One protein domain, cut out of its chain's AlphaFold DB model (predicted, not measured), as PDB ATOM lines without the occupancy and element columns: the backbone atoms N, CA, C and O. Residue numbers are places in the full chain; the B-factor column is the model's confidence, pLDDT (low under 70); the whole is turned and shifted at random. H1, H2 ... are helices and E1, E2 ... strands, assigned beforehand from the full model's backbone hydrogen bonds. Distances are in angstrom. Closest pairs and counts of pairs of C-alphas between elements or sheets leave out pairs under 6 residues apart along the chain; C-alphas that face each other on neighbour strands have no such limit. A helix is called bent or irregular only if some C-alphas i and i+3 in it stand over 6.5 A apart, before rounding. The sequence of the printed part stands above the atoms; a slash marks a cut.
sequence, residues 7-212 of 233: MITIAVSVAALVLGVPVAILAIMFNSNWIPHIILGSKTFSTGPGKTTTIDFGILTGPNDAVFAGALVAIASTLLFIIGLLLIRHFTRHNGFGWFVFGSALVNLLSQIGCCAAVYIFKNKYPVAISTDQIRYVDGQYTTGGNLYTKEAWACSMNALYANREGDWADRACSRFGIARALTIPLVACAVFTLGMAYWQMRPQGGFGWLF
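AT A GLANCE: This is residues 7 to 212 of the 233 residues of an uncharacterized protein of Stagonospora sp. SRC1lsM3a (UniProt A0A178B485). A long bundle of helices, H1, H2, H3 and H6 side by side with H5 prolonging it at one end, has a two-stranded arm, the hairpin of E1 and E2, reaching away sideways near that same end. There H4 folds against H5 and the small hairpin of E3 and E4 lies, while short H7 is at the far end of the bundle. The printed part has 206 residues, with seven named helices and four named strands in the order H1 E1 E2 H2 H3 E3 E4 H4 H5 H6 H7; both two-stranded sheets, E1 - E2 and E3 - E4, are antiparallel, and the class is mostly helix. The whole is loose, with a radius of gyration of the C-alphas of 22.5 A, and spans 69 by 46 by 23 A.

HOW THE PARTS SIT: Start at E1, residues 39 to 48, and E2, residues 51 to 58, an antiparallel hairpin at 157 degrees, with N 43 and O 55 within hydrogen-bond range at 2.8 A. E4, residues 141 to 143, comes nearest to E1 at the C-alphas of Leu 40 and Thr 143, 6.0 A apart. E4 forms a hairpin with E3, residues 136 to 138, where N 143 and O 136 are 2.8 A apart. Go on to the hub, H2, residues 62 to 91; it forms a helical hairpin with H3, residues 95 to 125, at a shallow tilt of 13 degrees, closest at the C-alphas of Phe 81 and Val 101, 4.6 A. H3 touches H6, residues 184 to 205, opposite ways at a shallow tilt of 18 degrees, with the C-alphas of Leu 109 and Ala 191 4.9 A apart. H1, residues 7 to 31, was assigned as one helix by its hydrogen bonds but is bent, C-alphas 19 and 22 being 6.8 A apart; its arms H1a, residues 7 to 19, and H1b, residues 22 to 31, stand at 18 degrees. H1b touches residues 64 to 75 of H2 alone, closest at the C-alphas of Ala 24 and Ala 71, 4.4 A. H5, residues 163 to 182, touches H1b with residues 176 to 181 alone, closest at the C-alphas of Ala 27 and Ala 180, 5.0 A. H5 forms a helical hairpin with H4, residues 151 to 161, at a steep tilt of 38 degrees, only just past shallow, with the C-alphas of Ala 155 and Ala 170 4.6 A apart. H7, residues 207 to 211, touches residues 95 to 99 of H3 alone, closest at the C-alphas of Asn 95 and Leu 211, 5.1 A. Every O i to N i+4 pair is within hydrogen-bond range in H1a, H1b, H2, H4 and H7, against 26 of 27 in H3, 13 of 16 in H5 and 16 of 18 in H6.

IN THESE COORDINATES: Find C-alpha 7 at (50.835, 101.256, 122.347), where H1a begins. E1 runs 24.3 A to C-alpha 48 at (41.332, 34.363, 133.813), and E2 runs 22.2 A. H2 is 41.5 A long, H3 43.8 A with a kink of 29 degrees near residue 102, and H6 32.3 A. H5, 23.8 A, has a kink of 47 degrees near residue 170 and is irregular, C-alphas 165 and 168 being 8.0 A apart; H6 is only just irregular, with 6.8 A between C-alphas 201 and 204. H7 ends at C-alpha 211, (66.157, 83.593, 116.035).

THE WHOLE: Look for the two C-alphas farthest apart at Met 7 and Pro 49, 72.1 A. The printed part has no cut and no long link. Its mean pLDDT is 93.0, and no printed residue is under 70.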
ATOM      1  N   MET A   7      52.107 101.338 123.064       92.12
ATOM      2  CA  MET A   7      50.835 101.256 122.347       92.12
ATOM      3  C   MET A   7      50.827 100.148 121.292       92.12
ATOM      4  O   MET A   7      49.815  99.475 121.127       92.12
ATOM      5  N   ILE A   8      51.951  99.899 120.608       90.69
ATOM      6  CA  ILE A   8      52.021  98.832 119.597       90.69
ATOM      7  C   ILE A   8      51.966  97.459 120.273       90.69
ATOM      8  O   ILE A   8      51.325  96.551 119.752       90.69
ATOM      9  N   THR A   9      52.625  97.291 121.423       92.69
ATOM     10  CA  THR A   9      52.561  96.040 122.192       92.69
ATOM     11  C   THR A   9      51.127  95.761 122.623       92.69
ATOM     12  O   THR A   9      50.617  94.680 122.348       92.69
ATOM     13  N   ILE A  10      50.457  96.761 123.206       94.25
ATOM     14  CA  ILE A  10      49.061  96.657 123.643       94.25
ATOM     15  C   ILE A  10      48.152  96.326 122.457       94.25
ATOM     16  O   ILE A  10      47.387  95.370 122.533       94.25
ATOM     17  N   ALA A  11      48.275  97.049 121.341       95.38
ATOM     18  CA  ALA A  11      47.453  96.819 120.156       95.38
ATOM     19  C   ALA A  11      47.614  95.393 119.601       95.38
ATOM     20  O   ALA A  11      46.623  94.739 119.285       95.38
ATOM     21  N   VAL A  12      48.847  94.880 119.526       94.19
ATOM     22  CA  VAL A  12      49.126  93.520 119.032       94.19
ATOM     23  C   VAL A  12      48.633  92.456 120.014       94.19
ATOM     24  O   VAL A  12      48.085  91.445 119.584       94.19
ATOM     25  N   SER A  13      48.778  92.677 121.322       94.81
ATOM     26  CA  SER A  13      48.243  91.775 122.346       94.81
ATOM     27  C   SER A  13      46.716  91.722 122.320       94.81
ATOM     28  O   SER A  13      46.150  90.633 122.362       94.81
ATOM     29  N   VAL A  14      46.046  92.872 122.193       95.81
ATOM     30  CA  VAL A  14      44.584  92.942 122.053       95.81
ATOM     31  C   VAL A  14      44.139  92.247 120.770       95.81
ATOM     32  O   VAL A  14      43.226  91.428 120.820       95.81
ATOM     33  N   ALA A  15      44.811  92.490 119.640       94.44
ATOM     34  CA  ALA A  15      44.505  91.808 118.384       94.44
ATOM     35  C   ALA A  15      44.656  90.280 118.505       94.44
ATOM     36  O   ALA A  15      43.775  89.542 118.072       94.44
ATOM     37  N   ALA A  16      45.728  89.796 119.142       93.81
ATOM     38  CA  ALA A  16      45.932  88.368 119.379       93.81
ATOM     39  C   ALA A  16      44.848  87.762 120.288       93.81
ATOM     40  O   ALA A  16      44.344  86.681 119.990       93.81
ATOM     41  N   LEU A  17      44.441  88.465 121.353       94.31
ATOM     42  CA  LEU A  17      43.359  88.021 122.239       94.31
ATOM     43  C   LEU A  17      42.018  87.947 121.510       94.31
ATOM     44  O   LEU A  17      41.348  86.921 121.584       94.31
ATOM     45  N   VAL A  18      41.644  89.011 120.794       93.69
ATOM     46  CA  VAL A  18      40.358  89.114 120.088       93.69
ATOM     47  C   VAL A  18      40.236  88.063 118.988       93.69
ATOM     48  O   VAL A  18      39.148  87.539 118.765       93.69
ATOM     49  N   LEU A  19      41.336  87.720 118.320       90.50
ATOM     50  CA  LEU A  19      41.319  86.721 117.253       90.50
ATOM     51  C   LEU A  19      41.430  85.287 117.785       90.50
ATOM     52  O   LEU A  19      40.751  84.398 117.282       90.50
ATOM     53  N   GLY A  20      42.260  85.039 118.800       87.12
ATOM     54  CA  GLY A  20      42.527  83.681 119.283       87.12
ATOM     55  C   GLY A  20      41.485  83.141 120.266       87.12
ATOM     56  O   GLY A  20      41.068  81.988 120.160       87.12
ATOM     57  N   VAL A  21      41.060  83.956 121.236       95.06
ATOM     58  CA  VAL A  21      40.325  83.468 122.415       95.06
ATOM     59  C   VAL A  21      38.824  83.272 122.156       95.06
ATOM     60  O   VAL A  21      38.328  82.188 122.464       95.06
ATOM     61  N   PRO A  22      38.077  84.227 121.563       96.94
ATOM     62  CA  PRO A  22      36.638  84.064 121.349       96.94
ATOM     63  C   PRO A  22      36.290  82.845 120.494       96.94
ATOM     64  O   PRO A  22      35.385  82.091 120.844       96.94
ATOM     65  N   VAL A  23      37.036  82.601 119.410       94.69
ATOM     66  CA  VAL A  23      36.788  81.456 118.517       94.69
ATOM     67  C   VAL A  23      37.046  80.131 119.243       94.69
ATOM     68  O   VAL A  23      36.253  79.200 119.117       94.69
ATOM     69  N   ALA A  24      38.107  80.055 120.053       96.19
ATOM     70  CA  ALA A  24      38.411  78.874 120.858       96.19
ATOM     71  C   ALA A  24      37.344  78.613 121.934       96.19
ATOM     72  O   ALA A  24      36.911  77.474 122.104       96.19
ATOM     73  N   ILE A  25      36.869  79.658 122.619       97.50
ATOM     74  CA  ILE A  25      35.784  79.540 123.605       97.50
ATOM     75  C   ILE A  25      34.503  79.051 122.933       97.50
ATOM     76  O   ILE A  25      33.881  78.115 123.431       97.50
ATOM     77  N   LEU A  26      34.128  79.625 121.785       97.19
ATOM     78  CA  LEU A  26      32.959  79.169 121.032       97.19
ATOM     79  C   LEU A  26      33.104  77.699 120.624       97.19
ATOM     80  O   LEU A  26      32.165  76.929 120.808       97.19
ATOM     81  N   ALA A  27      34.279  77.280 120.145       96.12
ATOM     82  CA  ALA A  27      34.534  75.882 119.804       96.12
ATOM     83  C   ALA A  27      34.342  74.949 121.012       96.12
ATOM     84  O   ALA A  27      33.711  73.903 120.874       96.12
ATOM     85  N   ILE A  28      34.802  75.344 122.206       96.75
ATOM     86  CA  ILE A  28      34.576  74.592 123.452       96.75
ATOM     87  C   ILE A  28      33.084  74.547 123.792       96.75
ATOM     88  O   ILE A  28      32.545  73.463 123.994       96.75
ATOM     89  N   MET A  29      32.398  75.692 123.799       97.25
ATOM     90  CA  MET A  29      30.972  75.775 124.132       97.25
ATOM     91  C   MET A  29      30.111  74.910 123.208       97.25
ATOM     92  O   MET A  29      29.233  74.190 123.679       97.25
ATOM     93  N   PHE A  30      30.374  74.944 121.900       96.12
ATOM     94  CA  PHE A  30      29.655  74.126 120.926       96.12
ATOM     95  C   PHE A  30      30.058  72.651 120.958       96.12
ATOM     96  O   PHE A  30      29.291  71.817 120.488       96.12
ATOM     97  N   ASN A  31      31.218  72.304 121.516       94.19
ATOM     98  CA  ASN A  31      31.641  70.919 121.715       94.19
ATOM     99  C   ASN A  31      31.142  70.327 123.050       94.19
ATOM    100  O   ASN A  31      31.038  69.110 123.193       94.19
ATOM    101  N   SER A  32      30.801  71.167 124.025       92.94
ATOM    102  CA  SER A  32      30.241  70.766 125.317       92.94
ATOM    103  C   SER A  32      28.726  70.561 125.229       92.94
ATOM    104  O   SER A  32      27.947  71.339 125.774       92.94
ATOM    105  N   ASN A  33      28.298  69.495 124.549       92.56
ATOM    106  CA  ASN A  33      26.892  69.084 124.537       92.56
ATOM    107  C   ASN A  33      26.676  67.795 125.305       92.56
ATOM    108  O   ASN A  33      27.492  66.873 125.258       92.56
ATOM    109  N   TRP A  34      25.529  67.737 125.970       92.88
ATOM    110  CA  TRP A  34      25.041  66.515 126.576       92.88
ATOM    111  C   TRP A  34      24.647  65.514 125.483       92.88
ATOM    112  O   TRP A  34      23.952  65.865 124.530       92.88
ATOM    113  N   ILE A  35      25.112  64.276 125.628       90.38
ATOM    114  CA  ILE A  35      24.706  63.116 124.833       90.38
ATOM    115  C   ILE A  35      24.468  61.991 125.841       90.38
ATOM    116  O   ILE A  35      25.309  61.819 126.733       90.38
ATOM    117  N   PRO A  36      23.375  61.221 125.725       89.75
ATOM    118  CA  PRO A  36      23.180  60.046 126.561       89.75
ATOM    119  C   PRO A  36      24.344  59.057 126.395       89.75
ATOM    120  O   PRO A  36      24.919  58.907 125.314       89.75
ATOM    121  N   HIS A  37      24.702  58.373 127.481       86.81
ATOM    122  CA  HIS A  37      25.715  57.326 127.429       86.81
ATOM    123  C   HIS A  37      25.142  56.110 126.693       86.81
ATOM    124  O   HIS A  37      24.296  55.398 127.231       86.81
ATOM    125  N   ILE A  38      25.592  55.888 125.460       85.75
ATOM    126  CA  ILE A  38      25.092  54.817 124.597       85.75
ATOM    127  C   ILE A  38      26.186  53.779 124.396       85.75
ATOM    128  O   ILE A  38      27.307  54.097 123.991       85.75
ATOM    129  N   ILE A  39      25.822  52.530 124.667       84.38
ATOM    130  CA  ILE A  39      26.642  51.352 124.414       84.38
ATOM    131  C   ILE A  39      26.226  50.826 123.040       84.38
ATOM    132  O   ILE A  39      25.086  50.407 122.864       84.38
ATOM    133  N   LEU A  40      27.123  50.901 122.056       82.94
ATOM    134  CA  LEU A  40      26.860  50.437 120.684       82.94
ATOM    135  C   LEU A  40      27.139  48.936 120.526       82.94
ATOM    136  O   LEU A  40      26.687  48.300 119.575       82.94
ATOM    137  N   GLY A  41      27.892  48.369 121.464       78.31
ATOM    138  CA  GLY A  41      28.146  46.944 121.571       78.31
ATOM    139  C   GLY A  41      29.030  46.647 122.771       78.31
ATOM    140  O   GLY A  41      29.672  47.537 123.318       78.31
ATOM    141  N   SER A  42      29.089  45.383 123.159       81.50
ATOM    142  CA  SER A  42      29.913  44.910 124.266       81.50
ATOM    143  C   SER A  42      30.651  43.652 123.837       81.50
ATOM    144  O   SER A  42      30.058  42.780 123.199       81.50
ATOM    145  N   LYS A  43      31.928  43.520 124.188       81.50
ATOM    146  CA  LYS A  43      32.681  42.282 123.970       81.50
ATOM    147  C   LYS A  43      33.229  41.769 125.287       81.50
ATOM    148  O   LYS A  43      34.002  42.439 125.965       81.50
ATOM    149  N   THR A  44      32.808  40.563 125.640       84.88
ATOM    150  CA  THR A  44      33.257  39.845 126.829       84.88
ATOM    151  C   THR A  44      34.530  39.075 126.510       84.88
ATOM    152  O   THR A  44      34.539  38.235 125.608       84.88
ATOM    153  N   PHE A  45      35.593  39.326 127.263       88.25
ATOM    154  CA  PHE A  45      36.834  38.560 127.202       88.25
ATOM    155  C   PHE A  45      37.026  37.791 128.505       88.25
ATOM    156  O   PHE A  45      36.731  38.302 129.584       88.25
ATOM    157  N   SER A  46      37.536  36.565 128.408       89.06
ATOM    158  CA  SER A  46      37.979  35.814 129.582       89.06
ATOM    159  C   SER A  46      39.348  36.341 130.015       89.06
ATOM    160  O   SER A  46      40.323  36.202 129.280       89.06
ATOM    161  N   THR A  47      39.421  36.977 131.183       89.81
ATOM    162  CA  THR A  47      40.663  37.527 131.762       89.81
ATOM    163  C   THR A  47      41.328  36.583 132.757       89.81
ATOM    164  O   THR A  47      42.320  36.940 133.386       89.81
ATOM    165  N   GLY A  48      40.773  35.387 132.942       87.12
ATOM    166  CA  GLY A  48      41.332  34.363 133.813       87.12
ATOM    167  C   GLY A  48      40.300  33.311 134.221       87.12
ATOM    168  O   GLY A  48      39.133  33.411 133.836       87.12
ATOM    169  N   PRO A  49      40.706  32.307 135.020       85.31
ATOM    170  CA  PRO A  49      39.806  31.264 135.504       85.31
ATOM    171  C   PRO A  49      38.633  31.885 136.275       85.31
ATOM    172  O   PRO A  49      38.824  32.489 137.329       85.31
ATOM    173  N   GLY A  50      37.425  31.792 135.716       87.00
ATOM    174  CA  GLY A  50      36.201  32.331 136.317       87.00
ATOM    175  C   GLY A  50      36.040  33.858 136.270       87.00
ATOM    176  O   GLY A  50      35.111  34.368 136.890       87.00
ATOM    177  N   LYS A  51      36.901  34.601 135.557       88.00
ATOM    178  CA  LYS A  51      36.777  36.062 135.409       88.00
ATOM    179  C   LYS A  51      36.554  36.455 133.957       88.00
ATOM    180  O   LYS A  51      37.433  36.264 133.118       88.00
ATOM    181  N   THR A  52      35.410  37.069 133.689       87.75
ATOM    182  CA  THR A  52      35.114  37.737 132.423       87.75
ATOM    183  C   THR A  52      35.113  39.246 132.627       87.75
ATOM    184  O   THR A  52      34.566  39.761 133.599       87.75
ATOM    185  N   THR A  53      35.738  39.964 131.701       85.88
ATOM    186  CA  THR A  53      35.632  41.422 131.607       85.88
ATOM    187  C   THR A  53      34.883  41.776 130.342       85.88
ATOM    188  O   THR A  53      35.279  41.363 129.247       85.88
ATOM    189  N   THR A  54      33.818  42.548 130.488       84.50
ATOM    190  CA  THR A  54      33.073  43.118 129.370       84.50
ATOM    191  C   THR A  54      33.663  44.479 129.035       84.50
ATOM    192  O   THR A  54      33.776  45.333 129.911       84.50
ATOM    193  N   ILE A  55      34.074  44.666 127.783       81.75
ATOM    194  CA  ILE A  55      34.478  45.968 127.256       81.75
ATOM    195  C   ILE A  55      33.329  46.483 126.402       81.75
ATOM    196  O   ILE A  55      32.986  45.869 125.389       81.75
ATOM    197  N   ASP A  56      32.763  47.610 126.812       82.19
ATOM    198  CA  ASP A  56      31.699  48.286 126.084       82.19
ATOM    199  C   ASP A  56      32.298  49.265 125.072       82.19
ATOM    200  O   ASP A  56      33.160  50.088 125.389       82.19
ATOM    201  N   PHE A  57      31.842  49.172 123.827       80.56
ATOM    202  CA  PHE A  57      32.196  50.091 122.759       80.56
ATOM    203  C   PHE A  57      31.172  51.220 122.723       80.56
ATOM    204  O   PHE A  57      30.031  51.051 122.285       80.56
ATOM    205  N   GLY A  58      31.595  52.379 123.215       85.19
ATOM    206  CA  GLY A  58      30.825  53.609 123.128       85.19
ATOM    207  C   GLY A  58      30.993  54.329 121.790       85.19
ATOM    208  O   GLY A  58      31.716  53.908 120.884       85.19
ATOM    209  N   ILE A  59      30.329  55.476 121.702       87.12
ATOM    210  CA  ILE A  59      30.461  56.428 120.600       87.12
ATOM    211  C   ILE A  59      31.895  56.981 120.551       87.12
ATOM    212  O   ILE A  59      32.472  57.353 121.574       87.12
ATOM    213  N   LEU A  60      32.456  57.100 119.347       89.12
ATOM    214  CA  LEU A  60      33.811  57.601 119.143       89.12
ATOM    215  C   LEU A  60      33.904  59.100 119.488       89.12
ATOM    216  O   LEU A  60      33.215  59.933 118.890       89.12
ATOM    217  N   THR A  61      34.789  59.451 120.424       89.69
ATOM    218  CA  THR A  61      34.993  60.835 120.901       89.69
ATOM    219  C   THR A  61      36.073  61.603 120.140       89.69
ATOM    220  O   THR A  61      36.147  62.822 120.262       89.69
ATOM    221  N   GLY A  62      36.860  60.919 119.302       87.69
ATOM    222  CA  GLY A  62      38.059  61.461 118.649       87.69
ATOM    223  C   GLY A  62      37.909  62.845 117.994       87.69
ATOM    224  O   GLY A  62      38.730  63.715 118.275       87.69
ATOM    225  N   PRO A  63      36.878  63.112 117.165       90.50
ATOM    226  CA  PRO A  63      36.692  64.435 116.559       90.50
ATOM    227  C   PRO A  63      36.471  65.537 117.594       90.50
ATOM    228  O   PRO A  63      37.047  66.614 117.496       90.50
ATOM    229  N   ASN A  64      35.654  65.259 118.605       92.81
ATOM    230  CA  ASN A  64      35.337  66.201 119.671       92.81
ATOM    231  C   ASN A  64      36.556  66.479 120.548       92.81
ATOM    232  O   ASN A  64      36.777  67.626 120.936       92.81
ATOM    233  N   ASP A  65      37.359  65.451 120.819       93.75
ATOM    234  CA  ASP A  65      38.606  65.584 121.569       93.75
ATOM    235  C   ASP A  65      39.625  66.408 120.770       93.75
ATOM    236  O   ASP A  65      40.311  67.255 121.337       93.75
ATOM    237  N   ALA A  66      39.668  66.249 119.441       95.19
ATOM    238  CA  ALA A  66      40.512  67.057 118.562       95.19
ATOM    239  C   ALA A  66      40.091  68.537 118.531       95.19
ATOM    240  O   ALA A  66      40.960  69.405 118.618       95.19
ATOM    241  N   VAL A  67      38.787  68.843 118.446       95.50
ATOM    242  CA  VAL A  67      38.280  70.230 118.533       95.50
ATOM    243  C   VAL A  67      38.616  70.839 119.895       95.50
ATOM    244  O   VAL A  67      39.113  71.963 119.965       95.50
ATOM    245  N   PHE A  68      38.390  70.090 120.977       95.69
ATOM    246  CA  PHE A  68      38.670  70.544 122.336       95.69
ATOM    247  C   PHE A  68      40.165  70.804 122.561       95.69
ATOM    248  O   PHE A  68      40.544  71.872 123.042       95.69
ATOM    249  N   ALA A  69      41.025  69.870 122.146       96.62
ATOM    250  CA  ALA A  69      42.473  70.023 122.212       96.62
ATOM    251  C   ALA A  69      42.952  71.222 121.381       96.62
ATOM    252  O   ALA A  69      43.738  72.030 121.872       96.62
ATOM    253  N   GLY A  70      42.436  71.386 120.157       96.19
ATOM    254  CA  GLY A  70      42.746  72.532 119.301       96.19
ATOM    255  C   GLY A  70      42.401  73.863 119.969       96.19
ATOM    256  O   GLY A  70      43.233  74.771 120.003       96.19
ATOM    257  N   ALA A  71      41.222  73.967 120.584       97.12
ATOM    258  CA  ALA A  71      40.810  75.169 121.303       97.12
ATOM    259  C   ALA A  71      41.714  75.480 122.512       97.12
ATOM    260  O   ALA A  71      42.129  76.627 122.693       97.12
ATOM    261  N   LEU A  72      42.084  74.473 123.311       97.56
ATOM    262  CA  LEU A  72      43.002  74.662 124.441       97.56
ATOM    263  C   LEU A  72      44.400  75.099 123.987       97.56
ATOM    264  O   LEU A  72      44.978  76.019 124.568       97.56
ATOM    265  N   VAL A  73      44.925  74.488 122.921       97.25
ATOM    266  CA  VAL A  73      46.217  74.873 122.339       97.25
ATOM    267  C   VAL A  73      46.173  76.306 121.810       97.25
ATOM    268  O   VAL A  73      47.139  77.045 122.011       97.25
ATOM    269  N   ALA A  74      45.066  76.738 121.198       97.19
ATOM    270  CA  ALA A  74      44.900  78.114 120.734       97.19
ATOM    271  C   ALA A  74      44.971  79.123 121.890       97.19
ATOM    272  O   ALA A  74      45.707  80.112 121.801       97.19
ATOM    273  N   ILE A  75      44.266  78.858 122.995       97.25
ATOM    274  CA  ILE A  75      44.282  79.718 124.190       97.25
ATOM    275  C   ILE A  75      45.693  79.769 124.786       97.25
ATOM    276  O   ILE A  75      46.246  80.855 124.968       97.25
ATOM    277  N   ALA A  76      46.312  78.609 125.029       97.06
ATOM    278  CA  ALA A  76      47.647  78.525 125.616       97.06
ATOM    279  C   ALA A  76      48.702  79.230 124.747       97.06
ATOM    280  O   ALA A  76      49.506  80.018 125.247       97.06
ATOM    281  N   SER A  77      48.663  79.008 123.433       96.69
ATOM    282  CA  SER A  77      49.603  79.622 122.495       96.69
ATOM    283  C   SER A  77      49.425  81.136 122.403       96.69
ATOM    284  O   SER A  77      50.414  81.854 122.303       96.69
ATOM    285  N   THR A  78      48.190  81.639 122.497       96.56
ATOM    286  CA  THR A  78      47.913  83.085 122.528       96.56
ATOM    287  C   THR A  78      48.520  83.737 123.773       96.56
ATOM    288  O   THR A  78      49.153  84.787 123.674       96.56
ATOM    289  N   LEU A  79      48.400  83.095 124.940       96.44
ATOM    290  CA  LEU A  79      49.013  83.587 126.179       96.44
ATOM    291  C   LEU A  79      50.544  83.588 126.090       96.44
ATOM    292  O   LEU A  79      51.176  84.598 126.399       96.44
ATOM    293  N   LEU A  80      51.142  82.494 125.609       96.31
ATOM    294  CA  LEU A  80      52.593  82.393 125.414       96.31
ATOM    295  C   LEU A  80      53.116  83.423 124.406       96.31
ATOM    296  O   LEU A  80      54.163  84.028 124.640       96.31
ATOM    297  N   PHE A  81      52.375  83.669 123.325       96.06
ATOM    298  CA  PHE A  81      52.691  84.701 122.342       96.06
ATOM    299  C   PHE A  81      52.738  86.096 122.985       96.06
ATOM    300  O   PHE A  81      53.705  86.830 122.786       96.06
ATOM    301  N   ILE A  82      51.735  86.449 123.798       95.56
ATOM    302  CA  ILE A  82      51.669  87.741 124.498       95.56
ATOM    303  C   ILE A  82      52.813  87.879 125.507       95.56
ATOM    304  O   ILE A  82      53.486  88.910 125.529       95.56
ATOM    305  N   ILE A  83      53.074  86.839 126.303       95.25
ATOM    306  CA  ILE A  83      54.183  86.823 127.267       95.25
ATOM    307  C   ILE A  83      55.518  87.004 126.537       95.25
ATOM    308  O   ILE A  83      56.312  87.869 126.902       95.25
ATOM    309  N   GLY A  84      55.750  86.255 125.457       94.12
ATOM    310  CA  GLY A  84      56.950  86.394 124.638       94.12
ATOM    311  C   GLY A  84      57.091  87.799 124.045       94.12
ATOM    312  O   GLY A  84      58.187  88.361 124.039       94.12
ATOM    313  N   LEU A  85      55.986  88.403 123.592       93.81
ATOM    314  CA  LEU A  85      55.977  89.760 123.046       93.81
ATOM    315  C   LEU A  85      56.412  90.784 124.102       93.81
ATOM    316  O   LEU A  85      57.235  91.655 123.809       93.81
ATOM    317  N   LEU A  86      55.889  90.662 125.325       93.38
ATOM    318  CA  LEU A  86      56.257  91.515 126.453       93.38
ATOM    319  C   LEU A  86      57.742  91.362 126.799       93.38
ATOM    320  O   LEU A  86      58.447  92.365 126.931       93.38
ATOM    321  N   LEU A  87      58.238  90.124 126.866       92.44
ATOM    322  CA  LEU A  87      59.638  89.825 127.180       92.44
ATOM    323  C   LEU A  87      60.602  90.406 126.138       92.44
ATOM    324  O   LEU A  87      61.546  91.105 126.508       92.44
ATOM    325  N   ILE A  88      60.329  90.202 124.842       91.06
ATOM    326  CA  ILE A  88      61.178  90.717 123.753       91.06
ATOM    327  C   ILE A  88      61.184  92.251 123.707       91.06
ATOM    328  O   ILE A  88      62.193  92.860 123.339       91.06
ATOM    329  N   ARG A  89      60.049  92.899 124.001       88.88
ATOM    330  CA  ARG A  89      59.913  94.356 123.832       88.88
ATOM    331  C   ARG A  89      60.342  95.155 125.054       88.88
ATOM    332  O   ARG A  89      60.829  96.265 124.858       88.88
ATOM    333  N   HIS A  90      60.184  94.616 126.262       88.44
ATOM    334  CA  HIS A  90      60.391  95.375 127.498       88.44
ATOM    335  C   HIS A  90      61.544  94.873 128.370       88.44
ATOM    336  O   HIS A  90      62.094  95.674 129.118       88.44
ATOM    337  N   PHE A  91      61.946  93.602 128.265       87.56
ATOM    338  CA  PHE A  91      62.938  93.028 129.180       87.56
ATOM    339  C   PHE A  91      64.273  92.716 128.506       87.56
ATOM    340  O   PHE A  91      65.318  93.120 129.008       87.56
ATOM    341  N   THR A  92      64.282  91.998 127.378       83.06
ATOM    342  CA  THR A  92      65.547  91.528 126.791       83.06
ATOM    343  C   THR A  92      65.445  91.145 125.314       83.06
ATOM    344  O   THR A  92      64.398  90.741 124.820       83.06
ATOM    345  N   ARG A  93      66.572  91.249 124.594       79.50
ATOM    346  CA  ARG A  93      66.722  90.852 123.181       79.50
ATOM    347  C   ARG A  93      67.349  89.465 123.001       79.50
ATOM    348  O   ARG A  93      67.871  89.176 121.922       79.50
ATOM    349  N   HIS A  94      67.319  88.605 124.018       86.38
ATOM    350  CA  HIS A  94      67.779  87.229 123.837       86.38
ATOM    351  C   HIS A  94      66.908  86.495 122.808       86.38
ATOM    352  O   HIS A  94      65.678  86.492 122.882       86.38
ATOM    353  N   ASN A  95      67.580  85.843 121.861       86.25
ATOM    354  CA  ASN A  95      66.988  85.014 120.810       86.25
ATOM    355  C   ASN A  95      66.048  83.922 121.352       86.25
ATOM    356  O   ASN A  95      65.042  83.619 120.716       86.25
ATOM    357  N   GLY A  96      66.321  83.388 122.549       88.31
ATOM    358  CA  GLY A  96      65.454  82.423 123.231       88.31
ATOM    359  C   GLY A  96      64.016  82.918 123.421       88.31
ATOM    360  O   GLY A  96      63.074  82.165 123.198       88.31
ATOM    361  N   PHE A  97      63.809  84.207 123.721       89.44
ATOM    362  CA  PHE A  97      62.456  84.771 123.827       89.44
ATOM    363  C   PHE A  97      61.769  84.924 122.468       89.44
ATOM    364  O   PHE A  97      60.547  84.820 122.384       89.44
ATOM    365  N   GLY A  98      62.547  85.061 121.389       90.44
ATOM    366  CA  GLY A  98      62.060  84.953 120.013       90.44
ATOM    367  C   GLY A  98      61.322  83.642 119.752       90.44
ATOM    368  O   GLY A  98      60.268  83.649 119.114       90.44
ATOM    369  N   TRP A  99      61.823  82.535 120.307       93.50
ATOM    370  CA  TRP A  99      61.178  81.226 120.201       93.50
ATOM    371  C   TRP A  99      59.879  81.130 120.994       93.50
ATOM    372  O   TRP A  99      58.977  80.424 120.559       93.50
ATOM    373  N   PHE A 100      59.717  81.874 122.088       92.50
ATOM    374  CA  PHE A 100      58.420  81.942 122.766       92.50
ATOM    375  C   PHE A 100      57.356  82.608 121.890       92.50
ATOM    376  O   PHE A 100      56.230  82.124 121.845       92.50
ATOM    377  N   VAL A 101      57.699  83.662 121.144       94.94
ATOM    378  CA  VAL A 101      56.755  84.347 120.240       94.94
ATOM    379  C   VAL A 101      56.492  83.530 118.978       94.94
ATOM    380  O   VAL A 101      55.345  83.261 118.636       94.94
ATOM    381  N   PHE A 102      57.548  83.121 118.279       96.25
ATOM    382  CA  PHE A 102      57.417  82.409 117.011       96.25
ATOM    383  C   PHE A 102      57.033  80.948 117.188       96.25
ATOM    384  O   PHE A 102      56.163  80.447 116.483       96.25
ATOM    385  N   GLY A 103      57.672  80.264 118.137       96.25
ATOM    386  CA  GLY A 103      57.448  78.850 118.402       96.25
ATOM    387  C   GLY A 103      56.034  78.579 118.895       96.25
ATOM    388  O   GLY A 103      55.402  77.666 118.378       96.25
ATOM    389  N   SER A 104      55.489  79.400 119.802       97.00
ATOM    390  CA  SER A 104      54.086  79.249 120.226       97.00
ATOM    391  C   SER A 104      53.109  79.453 119.064       97.00
ATOM    392  O   SER A 104      52.202  78.646 118.882       97.00
ATOM    393  N   ALA A 105      53.322  80.471 118.222       97.31
ATOM    394  CA  ALA A 105      52.485  80.710 117.048       97.31
ATOM    395  C   ALA A 105      52.593  79.582 116.003       97.31
ATOM    396  O   ALA A 105      51.589  79.197 115.403       97.31
ATOM    397  N   LEU A 106      53.792  79.024 115.808       98.00
ATOM    398  CA  LEU A 106      54.027  77.900 114.902       98.00
ATOM    399  C   LEU A 106      53.368  76.618 115.417       98.00
ATOM    400  O   LEU A 106      52.670  75.952 114.656       98.00
ATOM    401  N   VAL A 107      53.554  76.294 116.701       97.94
ATOM    402  CA  VAL A 107      52.897  75.149 117.349       97.94
ATOM    403  C   VAL A 107      51.385  75.292 117.238       97.94
ATOM    404  O   VAL A 107      50.733  74.341 116.819       97.94
ATOM    405  N   ASN A 108      50.834  76.483 117.496       98.00
ATOM    406  CA  ASN A 108      49.408  76.737 117.320       98.00
ATOM    407  C   ASN A 108      48.944  76.401 115.900       98.00
ATOM    408  O   ASN A 108      48.004  75.631 115.734       98.00
ATOM    409  N   LEU A 109      49.617  76.930 114.873       98.44
ATOM    410  CA  LEU A 109      49.238  76.682 113.482       98.44
ATOM    411  C   LEU A 109      49.284  75.192 113.131       98.44
ATOM    412  O   LEU A 109      48.321  74.671 112.567       98.44
ATOM    413  N   LEU A 110      50.370  74.504 113.483       98.31
ATOM    414  CA  LEU A 110      50.517  73.073 113.213       98.31
ATOM    415  C   LEU A 110      49.437  72.255 113.930       98.31
ATOM    416  O   LEU A 110      48.838  71.368 113.320       98.31
ATOM    417  N   SER A 111      49.130  72.590 115.184       97.81
ATOM    418  CA  SER A 111      48.052  71.956 115.939       97.81
ATOM    419  C   SER A 111      46.681  72.217 115.318       97.81
ATOM    420  O   SER A 111      45.929  71.264 115.144       97.81
ATOM    421  N   GLN A 112      46.356  73.451 114.911       98.06
ATOM    422  CA  GLN A 112      45.061  73.738 114.278       98.06
ATOM    423  C   GLN A 112      44.901  73.009 112.940       98.06
ATOM    424  O   GLN A 112      43.826  72.477 112.663       98.06
ATOM    425  N   ILE A 113      45.959  72.936 112.122       98.19
ATOM    426  CA  ILE A 113      45.943  72.166 110.868       98.19
ATOM    427  C   ILE A 113      45.710  70.681 111.166       98.19
ATOM    428  O   ILE A 113      44.845  70.066 110.544       98.19
ATOM    429  N   GLY A 114      46.435  70.119 112.139       97.62
ATOM    430  CA  GLY A 114      46.292  68.721 112.550       97.62
ATOM    431  C   GLY A 114      44.892  68.395 113.075       97.62
ATOM    432  O   GLY A 114      44.274  67.437 112.615       97.62
ATOM    433  N   CYS A 115      44.356  69.217 113.981       97.00
ATOM    434  CA  CYS A 115      43.004  69.068 114.520       97.00
ATOM    435  C   CYS A 115      41.941  69.194 113.423       97.00
ATOM    436  O   CYS A 115      41.039  68.362 113.348       97.00
ATOM    437  N   CYS A 116      42.064  70.185 112.534       97.19
ATOM    438  CA  CYS A 116      41.146  70.362 111.411       97.19
ATOM    439  C   CYS A 116      41.167  69.134 110.486       97.19
ATOM    440  O   CYS A 116      40.121  68.537 110.228       97.19
ATOM    441  N   ALA A 117      42.351  68.686 110.061       97.50
ATOM    442  CA  ALA A 117      42.493  67.499 109.223       97.50
ATOM    443  C   ALA A 117      41.902  66.250 109.896       97.50
ATOM    444  O   ALA A 117      41.121  65.532 109.271       97.50
ATOM    445  N   ALA A 118      42.207  66.023 111.178       95.50
ATOM    446  CA  ALA A 118      41.680  64.894 111.937       95.50
ATOM    447  C   ALA A 118      40.145  64.883 111.934       95.50
ATOM    448  O   ALA A 118      39.539  63.876 111.570       95.50
ATOM    449  N   VAL A 119      39.506  66.008 112.264       96.06
ATOM    450  CA  VAL A 119      38.042  66.106 112.331       96.06
ATOM    451  C   VAL A 119      37.385  65.777 110.984       96.06
ATOM    452  O   VAL A 119      36.412  65.021 110.946       96.06
ATOM    453  N   TYR A 120      37.926  66.272 109.867       95.69
ATOM    454  CA  TYR A 120      37.385  65.975 108.534       95.69
ATOM    455  C   TYR A 120      37.650  64.531 108.081       95.69
ATOM    456  O   TYR A 120      36.776  63.919 107.465       95.69
ATOM    457  N   ILE A 121      38.803  63.952 108.431       96.31
ATOM    458  CA  ILE A 121      39.094  62.532 108.179       96.31
ATOM    459  C   ILE A 121      38.092  61.648 108.926       96.31
ATOM    460  O   ILE A 121      37.499  60.749 108.329       96.31
ATOM    461  N   PHE A 122      37.861  61.911 110.214       94.50
ATOM    462  CA  PHE A 122      36.909  61.136 111.008       94.50
ATOM    463  C   PHE A 122      35.472  61.283 110.506       94.50
ATOM    464  O   PHE A 122      34.759  60.283 110.454       94.50
ATOM    465  N   LYS A 123      35.060  62.489 110.093       93.94
ATOM    466  CA  LYS A 123      33.742  62.716 109.482       93.94
ATOM    467  C   LYS A 123      33.536  61.835 108.248       93.94
ATOM    468  O   LYS A 123      32.486  61.220 108.104       93.94
ATOM    469  N   ASN A 124      34.536  61.768 107.371       94.75
ATOM    470  CA  ASN A 124      34.447  60.982 106.140       94.75
ATOM    471  C   ASN A 124      34.516  59.472 106.407       94.75
ATOM    472  O   ASN A 124      33.875  58.697 105.706       94.75
ATOM    473  N   LYS A 125      35.285  59.051 107.419       95.50
ATOM    474  CA  LYS A 125      35.442  57.636 107.783       95.50
ATOM    475  C   LYS A 125      34.212  57.054 108.487       95.50
ATOM    476  O   LYS A 125      33.934  55.871 108.320       95.50
ATOM    477  N   TYR A 126      33.501  57.863 109.269       94.44
ATOM    478  CA  TYR A 126      32.355  57.440 110.077       94.44
ATOM    479  C   TYR A 126      31.122  58.299 109.746       94.44
ATOM    480  O   TYR A 126      30.789  59.212 110.512       94.44
ATOM    481  N   PRO A 127      30.475  58.055 108.589       94.31
ATOM    482  CA  PRO A 127      29.356  58.861 108.116       94.31
ATOM    483  C   PRO A 127      28.077  58.648 108.942       94.31
ATOM    484  O   PRO A 127      27.938  57.689 109.700       94.31
ATOM    485  N   VAL A 128      27.127  59.570 108.766       95.44
ATOM    486  CA  VAL A 128      25.771  59.494 109.334       95.44
ATOM    487  C   VAL A 128      25.042  58.276 108.759       95.44
ATOM    488  O   VAL A 128      25.160  57.995 107.565       95.44
ATOM    489  N   ALA A 129      24.287  57.564 109.595       94.81
ATOM    490  CA  ALA A 129      23.461  56.456 109.138       94.81
ATOM    491  C   ALA A 129      22.292  56.957 108.280       94.81
ATOM    492  O   ALA A 129      21.637  57.943 108.615       94.81
ATOM    493  N   ILE A 130      22.028  56.259 107.178       94.50
ATOM    494  CA  ILE A 130      21.022  56.664 106.181       94.50
ATOM    495  C   ILE A 130      19.691  55.940 106.412       94.50
ATOM    496  O   ILE A 130      18.639  56.436 106.019       94.50
ATOM    497  N   SER A 131      19.716  54.775 107.064       94.44
ATOM    498  CA  SER A 131      18.522  53.961 107.291       94.44
ATOM    499  C   SER A 131      18.492  53.331 108.681       94.44
ATOM    500  O   SER A 131      19.524  53.076 109.307       94.44
ATOM    501  N   THR A 132      17.281  53.009 109.138       92.38
ATOM    502  CA  THR A 132      17.020  52.263 110.378       92.38
ATOM    503  C   THR A 132      17.547  50.829 110.340       92.38
ATOM    504  O   THR A 132      17.636  50.183 111.378       92.38
ATOM    505  N   ASP A 133      17.933  50.308 109.174       92.06
ATOM    506  CA  ASP A 133      18.606  49.010 109.083       92.06
ATOM    507  C   ASP A 133      20.044  49.049 109.599       92.06
ATOM    508  O   ASP A 133      20.537  48.042 110.102       92.06
ATOM    509  N   GLN A 134      20.705  50.204 109.501       91.62
ATOM    510  CA  GLN A 134      22.071  50.393 109.995       91.62
ATOM    511  C   GLN A 134      22.107  50.609 111.509       91.62
ATOM    512  O   GLN A 134      23.067  50.213 112.166       91.62
ATOM    513  N   ILE A 135      21.060  51.233 112.055       92.75
ATOM    514  CA  ILE A 135      20.882  51.432 113.490       92.75
ATOM    515  C   ILE A 135      19.484  50.965 113.853       92.75
ATOM    516  O   ILE A 135      18.518  51.695 113.633       92.75
ATOM    517  N   ARG A 136      19.377  49.767 114.426       91.31
ATOM    518  CA  ARG A 136      18.105  49.193 114.875       91.31
ATOM    519  C   ARG A 136      17.931  49.422 116.365       91.31
ATOM    520  O   ARG A 136      18.892  49.333 117.123       91.31
ATOM    521  N   TYR A 137      16.701  49.677 116.780       89.62
ATOM    522  CA  TYR A 137      16.346  49.745 118.188       89.62
ATOM    523  C   TYR A 137      15.530  48.517 118.577       89.62
ATOM    524  O   TYR A 137      14.425  48.329 118.066       89.62
ATOM    525  N   VAL A 138      16.074  47.688 119.465       86.94
ATOM    526  CA  VAL A 138      15.472  46.425 119.908       86.94
ATOM    527  C   VAL A 138      15.661  46.312 121.421       86.94
ATOM    528  O   VAL A 138      16.741  46.606 121.926       86.94
ATOM    529  N   ASP A 139      14.604  45.946 122.148       85.31
ATOM    530  CA  ASP A 139      14.629  45.705 123.603       85.31
ATOM    531  C   ASP A 139      15.232  46.843 124.444       85.31
ATOM    532  O   ASP A 139      15.952  46.631 125.418       85.31
ATOM    533  N   GLY A 140      14.947  48.089 124.063       84.19
ATOM    534  CA  GLY A 140      15.439  49.255 124.795       84.19
ATOM    535  C   GLY A 140      16.871  49.672 124.441       84.19
ATOM    536  O   GLY A 140      17.352  50.672 124.974       84.19
ATOM    537  N   GLN A 141      17.547  48.947 123.545       86.69
ATOM    538  CA  GLN A 141      18.942  49.179 123.174       86.69
ATOM    539  C   GLN A 141      19.108  49.434 121.674       86.69
ATOM    540  O   GLN A 141      18.336  48.964 120.836       86.69
ATOM    541  N   TYR A 142      20.150  50.191 121.332       89.44
ATOM    542  CA  TYR A 142      20.547  50.422 119.949       89.44
ATOM    543  C   TYR A 142      21.588  49.394 119.518       89.44
ATOM    544  O   TYR A 142      22.616  49.240 120.169       89.44
ATOM    545  N   THR A 143      21.358  48.740 118.383       88.69
ATOM    546  CA  THR A 143      22.334  47.861 117.738       88.69
ATOM    547  C   THR A 143      22.762  48.445 116.398       88.69
ATOM    548  O   THR A 143      21.930  48.846 115.581       88.69
ATOM    549  N   THR A 144      24.075  48.511 116.176       89.50
ATOM    550  CA  THR A 144      24.679  49.099 114.969       89.50
ATOM    551  C   THR A 144      25.275  48.067 114.017       89.50
ATOM    552  O   THR A 144      25.968  48.426 113.061       89.50
ATOM    553  N   GLY A 145      25.093  46.772 114.301       85.25
ATOM    554  CA  GLY A 145      25.719  45.697 113.526       85.25
ATOM    555  C   GLY A 145      27.253  45.754 113.522       85.25
ATOM    556  O   GLY A 145      27.879  45.285 112.578       85.25
ATOM    557  N   GLY A 146      27.864  46.363 114.547       85.19
ATOM    558  CA  GLY A 146      29.316  46.546 114.649       85.19
ATOM    559  C   GLY A 146      29.853  47.829 114.005       85.19
ATOM    560  O   GLY A 146      31.058  48.075 114.068       85.19
ATOM    561  N   ASN A 147      28.992  48.670 113.426       89.81
ATOM    562  CA  ASN A 147      29.407  49.975 112.918       89.81
ATOM    563  C   ASN A 147      29.706  50.946 114.066       89.81
ATOM    564  O   ASN A 147      28.997  50.992 115.076       89.81
ATOM    565  N   LEU A 148      30.751  51.749 113.879       90.69
ATOM    566  CA  LEU A 148      31.160  52.793 114.812       90.69
ATOM    567  C   LEU A 148      30.691  54.153 114.305       90.69
ATOM    568  O   LEU A 148      30.818  54.459 113.120       90.69
ATOM    569  N   TYR A 149      30.231  54.991 115.227       93.38
ATOM    570  CA  TYR A 149      29.793  56.350 114.932       93.38
ATOM    571  C   TYR A 149      30.542  57.347 115.808       93.38
ATOM    572  O   TYR A 149      30.873  57.067 116.960       93.38
ATOM    573  N   THR A 150      30.807  58.526 115.252       94.88
ATOM    574  CA  THR A 150      31.265  59.688 116.024       94.88
ATOM    575  C   THR A 150      30.087  60.328 116.755       94.88
ATOM    576  O   THR A 150      28.936  60.081 116.400       94.88
ATOM    577  N   LYS A 151      30.346  61.185 117.749       94.56
ATOM    578  CA  LYS A 151      29.280  61.925 118.455       94.56
ATOM    579  C   LYS A 151      28.402  62.760 117.518       94.56
ATOM    580  O   LYS A 151      27.182  62.718 117.653       94.56
ATOM    581  N   GLU A 152      29.009  63.465 116.558       95.56
ATOM    582  CA  GLU A 152      28.281  64.220 115.520       95.56
ATOM    583  C   GLU A 152      27.428  63.269 114.673       95.56
ATOM    584  O   GLU A 152      26.215  63.447 114.584       95.56
ATOM    585  N   ALA A 153      28.036  62.219 114.108       96.06
ATOM    586  CA  ALA A 153      27.326  61.294 113.229       96.06
ATOM    587  C   ALA A 153      26.178  60.577 113.947       96.06
ATOM    588  O   ALA A 153      25.099  60.424 113.377       96.06
ATOM    589  N   TRP A 154      26.387  60.181 115.203       95.94
ATOM    590  CA  TRP A 154      25.372  59.546 116.029       95.94
ATOM    591  C   TRP A 154      24.192  60.480 116.298       95.94
ATOM    592  O   TRP A 154      23.055  60.118 116.010       95.94
ATOM    593  N   ALA A 155      24.453  61.700 116.780       96.56
ATOM    594  CA  ALA A 155      23.404  62.686 117.035       96.56
ATOM    595  C   ALA A 155      22.606  63.001 115.761       96.56
ATOM    596  O   ALA A 155      21.379  62.988 115.777       96.56
ATOM    597  N   CYS A 156      23.280  63.196 114.626       97.06
ATOM    598  CA  CYS A 156      22.593  63.441 113.361       97.06
ATOM    599  C   CYS A 156      21.770  62.229 112.893       97.06
ATOM    600  O   CYS A 156      20.671  62.404 112.370       97.06
ATOM    601  N   SER A 157      22.254  61.004 113.129       96.88
ATOM    602  CA  SER A 157      21.519  59.776 112.798       96.88
ATOM    603  C   SER A 157      20.271  59.617 113.665       96.88
ATOM    604  O   SER A 157      19.213  59.262 113.157       96.88
ATOM    605  N   MET A 158      20.371  59.902 114.967       96.56
ATOM    606  CA  MET A 158      19.231  59.843 115.885       96.56
ATOM    607  C   MET A 158      18.175  60.892 115.541       96.56
ATOM    608  O   MET A 158      16.990  60.573 115.548       96.56
ATOM    609  N   ASN A 159      18.597  62.102 115.160       96.94
ATOM    610  CA  ASN A 159      17.679  63.140 114.701       96.94
ATOM    611  C   ASN A 159      16.936  62.713 113.425       96.94
ATOM    612  O   ASN A 159      15.725  62.851 113.338       96.94
ATOM    613  N   ALA A 160      17.649  62.144 112.447       96.69
ATOM    614  CA  ALA A 160      17.057  61.765 111.166       96.69
ATOM    615  C   ALA A 160      16.175  60.506 111.241       96.69
ATOM    616  O   ALA A 160      15.115  60.458 110.624       96.69
ATOM    617  N   LEU A 161      16.611  59.476 111.972       96.31
ATOM    618  CA  LEU A 161      15.977  58.150 111.965       96.31
ATOM    619  C   LEU A 161      15.026  57.923 113.143       96.31
ATOM    620  O   LEU A 161      14.093  57.131 113.041       96.31
ATOM    621  N   TYR A 162      15.259  58.605 114.265       95.31
ATOM    622  CA  TYR A 162      14.537  58.412 115.524       95.31
ATOM    623  C   TYR A 162      14.017  59.739 116.095       95.31
ATOM    624  O   TYR A 162      13.912  59.881 117.313       95.31
ATOM    625  N   ALA A 163      13.645  60.691 115.229       94.94
ATOM    626  CA  ALA A 163      13.161  62.026 115.605       94.94
ATOM    627  C   ALA A 163      12.091  61.996 116.710       94.94
ATOM    628  O   ALA A 163      12.173  62.740 117.680       94.94
ATOM    629  N   ASN A 164      11.133  61.068 116.610       94.69
ATOM    630  CA  ASN A 164      10.024  60.940 117.562       94.69
ATOM    631  C   ASN A 164      10.456  60.525 118.981       94.69
ATOM    632  O   ASN A 164       9.665  60.658 119.909       94.69
ATOM    633  N   ARG A 165      11.666  59.976 119.151       92.88
ATOM    634  CA  ARG A 165      12.182  59.519 120.449       92.88
ATOM    635  C   ARG A 165      13.363  60.350 120.932       92.88
ATOM    636  O   ARG A 165      13.404  60.736 122.091       92.88
ATOM    637  N   GLU A 166      14.323  60.594 120.050       95.50
ATOM    638  CA  GLU A 166      15.614  61.190 120.398       95.50
ATOM    639  C   GLU A 166      15.770  62.621 119.860       95.50
ATOM    640  O   GLU A 166      16.770  63.276 120.145       95.50
ATOM    641  N   GLY A 167      14.801  63.125 119.083       92.69
ATOM    642  CA  GLY A 167      14.922  64.370 118.316       92.69
ATOM    643  C   GLY A 167      15.320  65.590 119.149       92.69
ATOM    644  O   GLY A 167      16.208  66.336 118.744       92.69
ATOM    645  N   ASP A 168      14.748  65.756 120.344       94.75
ATOM    646  CA  ASP A 168      14.938  66.960 121.168       94.75
ATOM    647  C   ASP A 168      16.403  67.242 121.533       94.75
ATOM    648  O   ASP A 168      16.868  68.388 121.469       94.75
ATOM    649  N   TRP A 169      17.152  66.209 121.930       95.50
ATOM    650  CA  TRP A 169      18.578  66.358 122.224       95.50
ATOM    651  C   TRP A 169      19.428  66.144 120.970       95.50
ATOM    652  O   TRP A 169      20.451  66.818 120.812       95.50
ATOM    653  N   ALA A 170      19.013  65.237 120.081       96.50
ATOM    654  CA  ALA A 170      19.782  64.837 118.913       96.50
ATOM    655  C   ALA A 170      19.919  65.976 117.898       96.50
ATOM    656  O   ALA A 170      21.014  66.190 117.377       96.50
ATOM    657  N   ASP A 171      18.858  66.756 117.674       96.81
ATOM    658  CA  ASP A 171      18.877  67.920 116.785       96.81
ATOM    659  C   ASP A 171      19.876  68.978 117.268       96.81
ATOM    660  O   ASP A 171      20.804  69.377 116.553       96.81
ATOM    661  N   ARG A 172      19.770  69.351 118.551       95.88
ATOM    662  CA  ARG A 172      20.671  70.322 119.184       95.88
ATOM    663  C   ARG A 172      22.117  69.841 119.158       95.88
ATOM    664  O   ARG A 172      23.011  70.623 118.841       95.88
ATOM    665  N   ALA A 173      22.358  68.576 119.492       96.31
ATOM    666  CA  ALA A 173      23.695  67.999 119.496       96.31
ATOM    667  C   ALA A 173      24.287  67.934 118.079       96.31
ATOM    668  O   ALA A 173      25.418  68.374 117.882       96.31
ATOM    669  N   CYS A 174      23.523  67.467 117.085       96.56
ATOM    670  CA  CYS A 174      23.947  67.405 115.684       96.56
ATOM    671  C   CYS A 174      24.346  68.792 115.163       96.56
ATOM    672  O   CYS A 174      25.459  68.975 114.666       96.56
ATOM    673  N   SER A 175      23.477  69.791 115.355       96.94
ATOM    674  CA  SER A 175      23.729  71.170 114.931       96.94
ATOM    675  C   SER A 175      24.976  71.751 115.601       96.94
ATOM    676  O   SER A 175      25.893  72.234 114.932       96.94
ATOM    677  N   ARG A 176      25.075  71.640 116.931       97.06
ATOM    678  CA  ARG A 176      26.193  72.220 117.683       97.06
ATOM    679  C   ARG A 176      27.525  71.531 117.396       97.06
ATOM    680  O   ARG A 176      28.521  72.230 117.245       97.06
ATOM    681  N   PHE A 177      27.564  70.206 117.244       96.31
ATOM    682  CA  PHE A 177      28.791  69.525 116.818       96.31
ATOM    683  C   PHE A 177      29.191  69.893 115.391       96.31
ATOM    684  O   PHE A 177      30.375  70.115 115.134       96.31
ATOM    685  N   GLY A 178      28.219  70.051 114.488       95.81
ATOM    686  CA  GLY A 178      28.465  70.566 113.144       95.81
ATOM    687  C   GLY A 178      29.099  71.960 113.159       95.81
ATOM    688  O   GLY A 178      30.067  72.201 112.432       95.81
ATOM    689  N   ILE A 179      28.614  72.854 114.031       97.31
ATOM    690  CA  ILE A 179      29.189  74.190 114.248       97.31
ATOM    691  C   ILE A 179      30.591  74.088 114.861       97.31
ATOM    692  O   ILE A 179      31.515  74.722 114.359       97.31
ATOM    693  N   ALA A 180      30.786  73.266 115.897       96.38
ATOM    694  CA  ALA A 180      32.086  73.070 116.544       96.38
ATOM    695  C   ALA A 180      33.153  72.601 115.543       96.38
ATOM    696  O   ALA A 180      34.267  73.123 115.525       96.38
ATOM    697  N   ARG A 181      32.789  71.674 114.649       96.19
ATOM    698  CA  ARG A 181      33.639  71.266 113.530       96.19
ATOM    699  C   ARG A 181      33.885  72.412 112.554       96.19
ATOM    700  O   ARG A 181      35.018  72.611 112.144       96.19
ATOM    701  N   ALA A 182      32.859  73.161 112.157       97.06
ATOM    702  CA  ALA A 182      33.041  74.286 111.240       97.06
ATOM    703  C   ALA A 182      33.991  75.356 111.814       97.06
ATOM    704  O   ALA A 182      34.751  75.958 111.058       97.06
ATOM    705  N   LEU A 183      34.008  75.535 113.140       97.25
ATOM    706  CA  LEU A 183      34.899  76.458 113.847       97.25
ATOM    707  C   LEU A 183      36.388  76.062 113.802       97.25
ATOM    708  O   LEU A 183      37.238  76.912 114.066       97.25
ATOM    709  N   THR A 184      36.753  74.842 113.388       96.62
ATOM    710  CA  THR A 184      38.175  74.501 113.184       96.62
ATOM    711  C   THR A 184      38.797  75.287 112.030       96.62
ATOM    712  O   THR A 184      39.986  75.589 112.066       96.62
ATOM    713  N   ILE A 185      38.007  75.675 111.022       97.00
ATOM    714  CA  ILE A 185      38.473  76.492 109.891       97.00
ATOM    715  C   ILE A 185      38.888  77.905 110.346       97.00
ATOM    716  O   ILE A 185      40.037  78.285 110.099       97.00
ATOM    717  N   PRO A 186      38.031  78.700 111.023       97.56
ATOM    718  CA  PRO A 186      38.441  80.008 111.518       97.56
ATOM    719  C   PRO A 186      39.553  79.914 112.569       97.56
ATOM    720  O   PRO A 186      40.388  80.813 112.604       97.56
ATOM    721  N   LEU A 187      39.650  78.834 113.357       96.81
ATOM    722  CA  LEU A 187      40.804  78.614 114.242       96.81
ATOM    723  C   LEU A 187      42.125  78.526 113.462       96.81
ATOM    724  O   LEU A 187      43.099  79.175 113.846       96.81
ATOM    725  N   VAL A 188      42.159  77.796 112.341       98.31
ATOM    726  CA  VAL A 188      43.335  77.756 111.451       98.31
ATOM    727  C   VAL A 188      43.649  79.153 110.913       98.31
ATOM    728  O   VAL A 188      44.800  79.581 110.973       98.31
ATOM    729  N   ALA A 189      42.643  79.898 110.447       97.81
ATOM    730  CA  ALA A 189      42.840  81.261 109.948       97.81
ATOM    731  C   ALA A 189      43.417  82.200 111.029       97.81
ATOM    732  O   ALA A 189      44.366  82.945 110.768       97.81
ATOM    733  N   CYS A 190      42.914  82.116 112.263       96.94
ATOM    734  CA  CYS A 190      43.424  82.883 113.400       96.94
ATOM    735  C   CYS A 190      44.869  82.491 113.749       96.94
ATOM    736  O   CYS A 190      45.689  83.358 114.064       96.94
ATOM    737  N   ALA A 191      45.218  81.206 113.643       97.88
ATOM    738  CA  ALA A 191      46.584  80.739 113.854       97.88
ATOM    739  C   ALA A 191      47.548  81.246 112.764       97.88
ATOM    740  O   ALA A 191      48.648  81.693 113.092       97.88
ATOM    741  N   VAL A 192      47.125  81.273 111.493       98.25
ATOM    742  CA  VAL A 192      47.899  81.877 110.390       98.25
ATOM    743  C   VAL A 192      48.146  83.360 110.657       98.25
ATOM    744  O   VAL A 192      49.280  83.828 110.545       98.25
ATOM    745  N   PHE A 193      47.112  84.100 111.065       97.19
ATOM    746  CA  PHE A 193      47.249  85.519 111.386       97.19
ATOM    747  C   PHE A 193      48.197  85.750 112.571       97.19
ATOM    748  O   PHE A 193      49.067  86.619 112.514       97.19
ATOM    749  N   THR A 194      48.097  84.924 113.616       96.50
ATOM    750  CA  THR A 194      48.992  84.976 114.783       96.50
ATOM    751  C   THR A 194      50.444  84.708 114.392       96.50
ATOM    752  O   THR A 194      51.340  85.434 114.824       96.50
ATOM    753  N   LEU A 195      50.695  83.730 113.516       97.62
ATOM    754  CA  LEU A 195      52.033  83.466 112.983       97.62
ATOM    755  C   LEU A 195      52.552  84.633 112.131       97.62
ATOM    756  O   LEU A 195      53.718  85.009 112.251       97.62
ATOM    757  N   GLY A 196      51.688  85.251 111.323       97.12
ATOM    758  CA  GLY A 196      52.013  86.462 110.567       97.12
ATOM    759  C   GLY A 196      52.416  87.624 111.479       97.12
ATOM    760  O   GLY A 196      53.444  88.267 111.246       97.12
ATOM    761  N   MET A 197      51.671  87.847 112.567       95.62
ATOM    762  CA  MET A 197      52.027  88.833 113.591       95.62
ATOM    763  C   MET A 197      53.357  88.494 114.269       95.62
ATOM    764  O   MET A 197      54.199  89.378 114.419       95.62
ATOM    765  N   ALA A 198      53.584  87.229 114.637       95.75
ATOM    766  CA  ALA A 198      54.843  86.775 115.228       95.75
ATOM    767  C   ALA A 198      56.037  87.060 114.312       95.75
ATOM    768  O   ALA A 198      57.022  87.671 114.735       95.75
ATOM    769  N   TYR A 199      55.918  86.697 113.035       95.88
ATOM    770  CA  TYR A 199      56.943  86.961 112.035       95.88
ATOM    771  C   TYR A 199      57.194  88.466 111.855       95.88
ATOM    772  O   TYR A 199      58.347  88.911 111.844       95.88
ATOM    773  N   TRP A 200      56.129  89.272 111.784       94.69
ATOM    774  CA  TRP A 200      56.245  90.727 111.679       94.69
ATOM    775  C   TRP A 200      56.988  91.338 112.873       94.69
ATOM    776  O   TRP A 200      57.856  92.186 112.677       94.69
ATOM    777  N   GLN A 201      56.730  90.868 114.098       92.12
ATOM    778  CA  GLN A 201      57.426  91.343 115.303       92.12
ATOM    779  C   GLN A 201      58.918  90.984 115.327       92.12
ATOM    780  O   GLN A 201      59.731  91.732 115.883       92.12
ATOM    781  N   MET A 202      59.296  89.870 114.702       90.25
ATOM    782  CA  MET A 202      60.689  89.436 114.600       90.25
ATOM    783  C   MET A 202      61.476  90.134 113.495       90.25
ATOM    784  O   MET A 202      62.695  90.270 113.612       90.25
ATOM    785  N   ARG A 203      60.821  90.568 112.414       90.75
ATOM    786  CA  ARG A 203      61.504  91.145 111.245       90.75
ATOM    787  C   ARG A 203      62.463  92.290 111.618       90.75
ATOM    788  O   ARG A 203      63.617  92.218 111.200       90.75
ATOM    789  N   PRO A 204      62.090  93.271 112.465       87.44
ATOM    790  CA  PRO A 204      63.003  94.343 112.863       87.44
ATOM    791  C   PRO A 204      64.164  93.892 113.763       87.44
ATOM    792  O   PRO A 204      65.074  94.673 114.001       87.44
ATOM    793  N   GLN A 205      64.132  92.670 114.307       85.88
ATOM    794  CA  GLN A 205      65.241  92.105 115.087       85.88
ATOM    795  C   GLN A 205      66.276  91.386 114.205       85.88
ATOM    796  O   GLN A 205      67.281  90.929 114.729       85.88
ATOM    797  N   GLY A 206      66.059  91.273 112.889       87.12
ATOM    798  CA  GLY A 206      66.878  90.448 111.984       87.12
ATOM    799  C   GLY A 206      66.188  89.152 111.537       87.12
ATOM    800  O   GLY A 206      66.819  88.284 110.930       87.12
ATOM    801  N   GLY A 207      64.888  89.001 111.825       90.38
ATOM    802  CA  GLY A 207      64.068  87.881 111.359       90.38
ATOM    803  C   GLY A 207      64.558  86.519 111.862       90.38
ATOM    804  O   GLY A 207      64.931  86.368 113.025       90.38
ATOM    805  N   PHE A 208      64.567  85.516 110.979       91.81
ATOM    806  CA  PHE A 208      65.043  84.168 111.313       91.81
ATOM    807  C   PHE A 208      66.538  84.131 111.650       91.81
ATOM    808  O   PHE A 208      66.948  83.342 112.495       91.81
ATOM    809  N   GLY A 209      67.355  85.006 111.049       89.19
ATOM    810  CA  GLY A 209      68.785  85.089 111.358       89.19
ATOM    811  C   GLY A 209      69.032  85.351 112.844       89.19
ATOM    812  O   GLY A 209      69.825  84.652 113.466       89.19
ATOM    813  N   TRP A 210      68.279  86.279 113.434       89.94
ATOM    814  CA  TRP A 210      68.314  86.558 114.870       89.94
ATOM    815  C   TRP A 210      67.832  85.385 115.724       89.94
ATOM    816  O   TRP A 210      68.488  85.035 116.704       89.94
ATOM    817  N   LEU A 211      66.729  84.743 115.325       90.88
ATOM    818  CA  LEU A 211      66.157  83.593 116.035       90.88
ATOM    819  C   LEU A 211      67.177  82.449 116.193       90.88
ATOM    820  O   LEU A 211      67.261  81.824 117.248       90.88
ATOM    821  N   PHE A 212      67.993  82.220 115.161       92.25
ATOM    822  CA  PHE A 212      69.056  81.210 115.148       92.25
ATOM    823  C   PHE A 212      70.429  81.743 115.602       92.25
ATOM    824  O   PHE A 212      71.435  81.065 115.414       92.25
TER     825      PHE A 212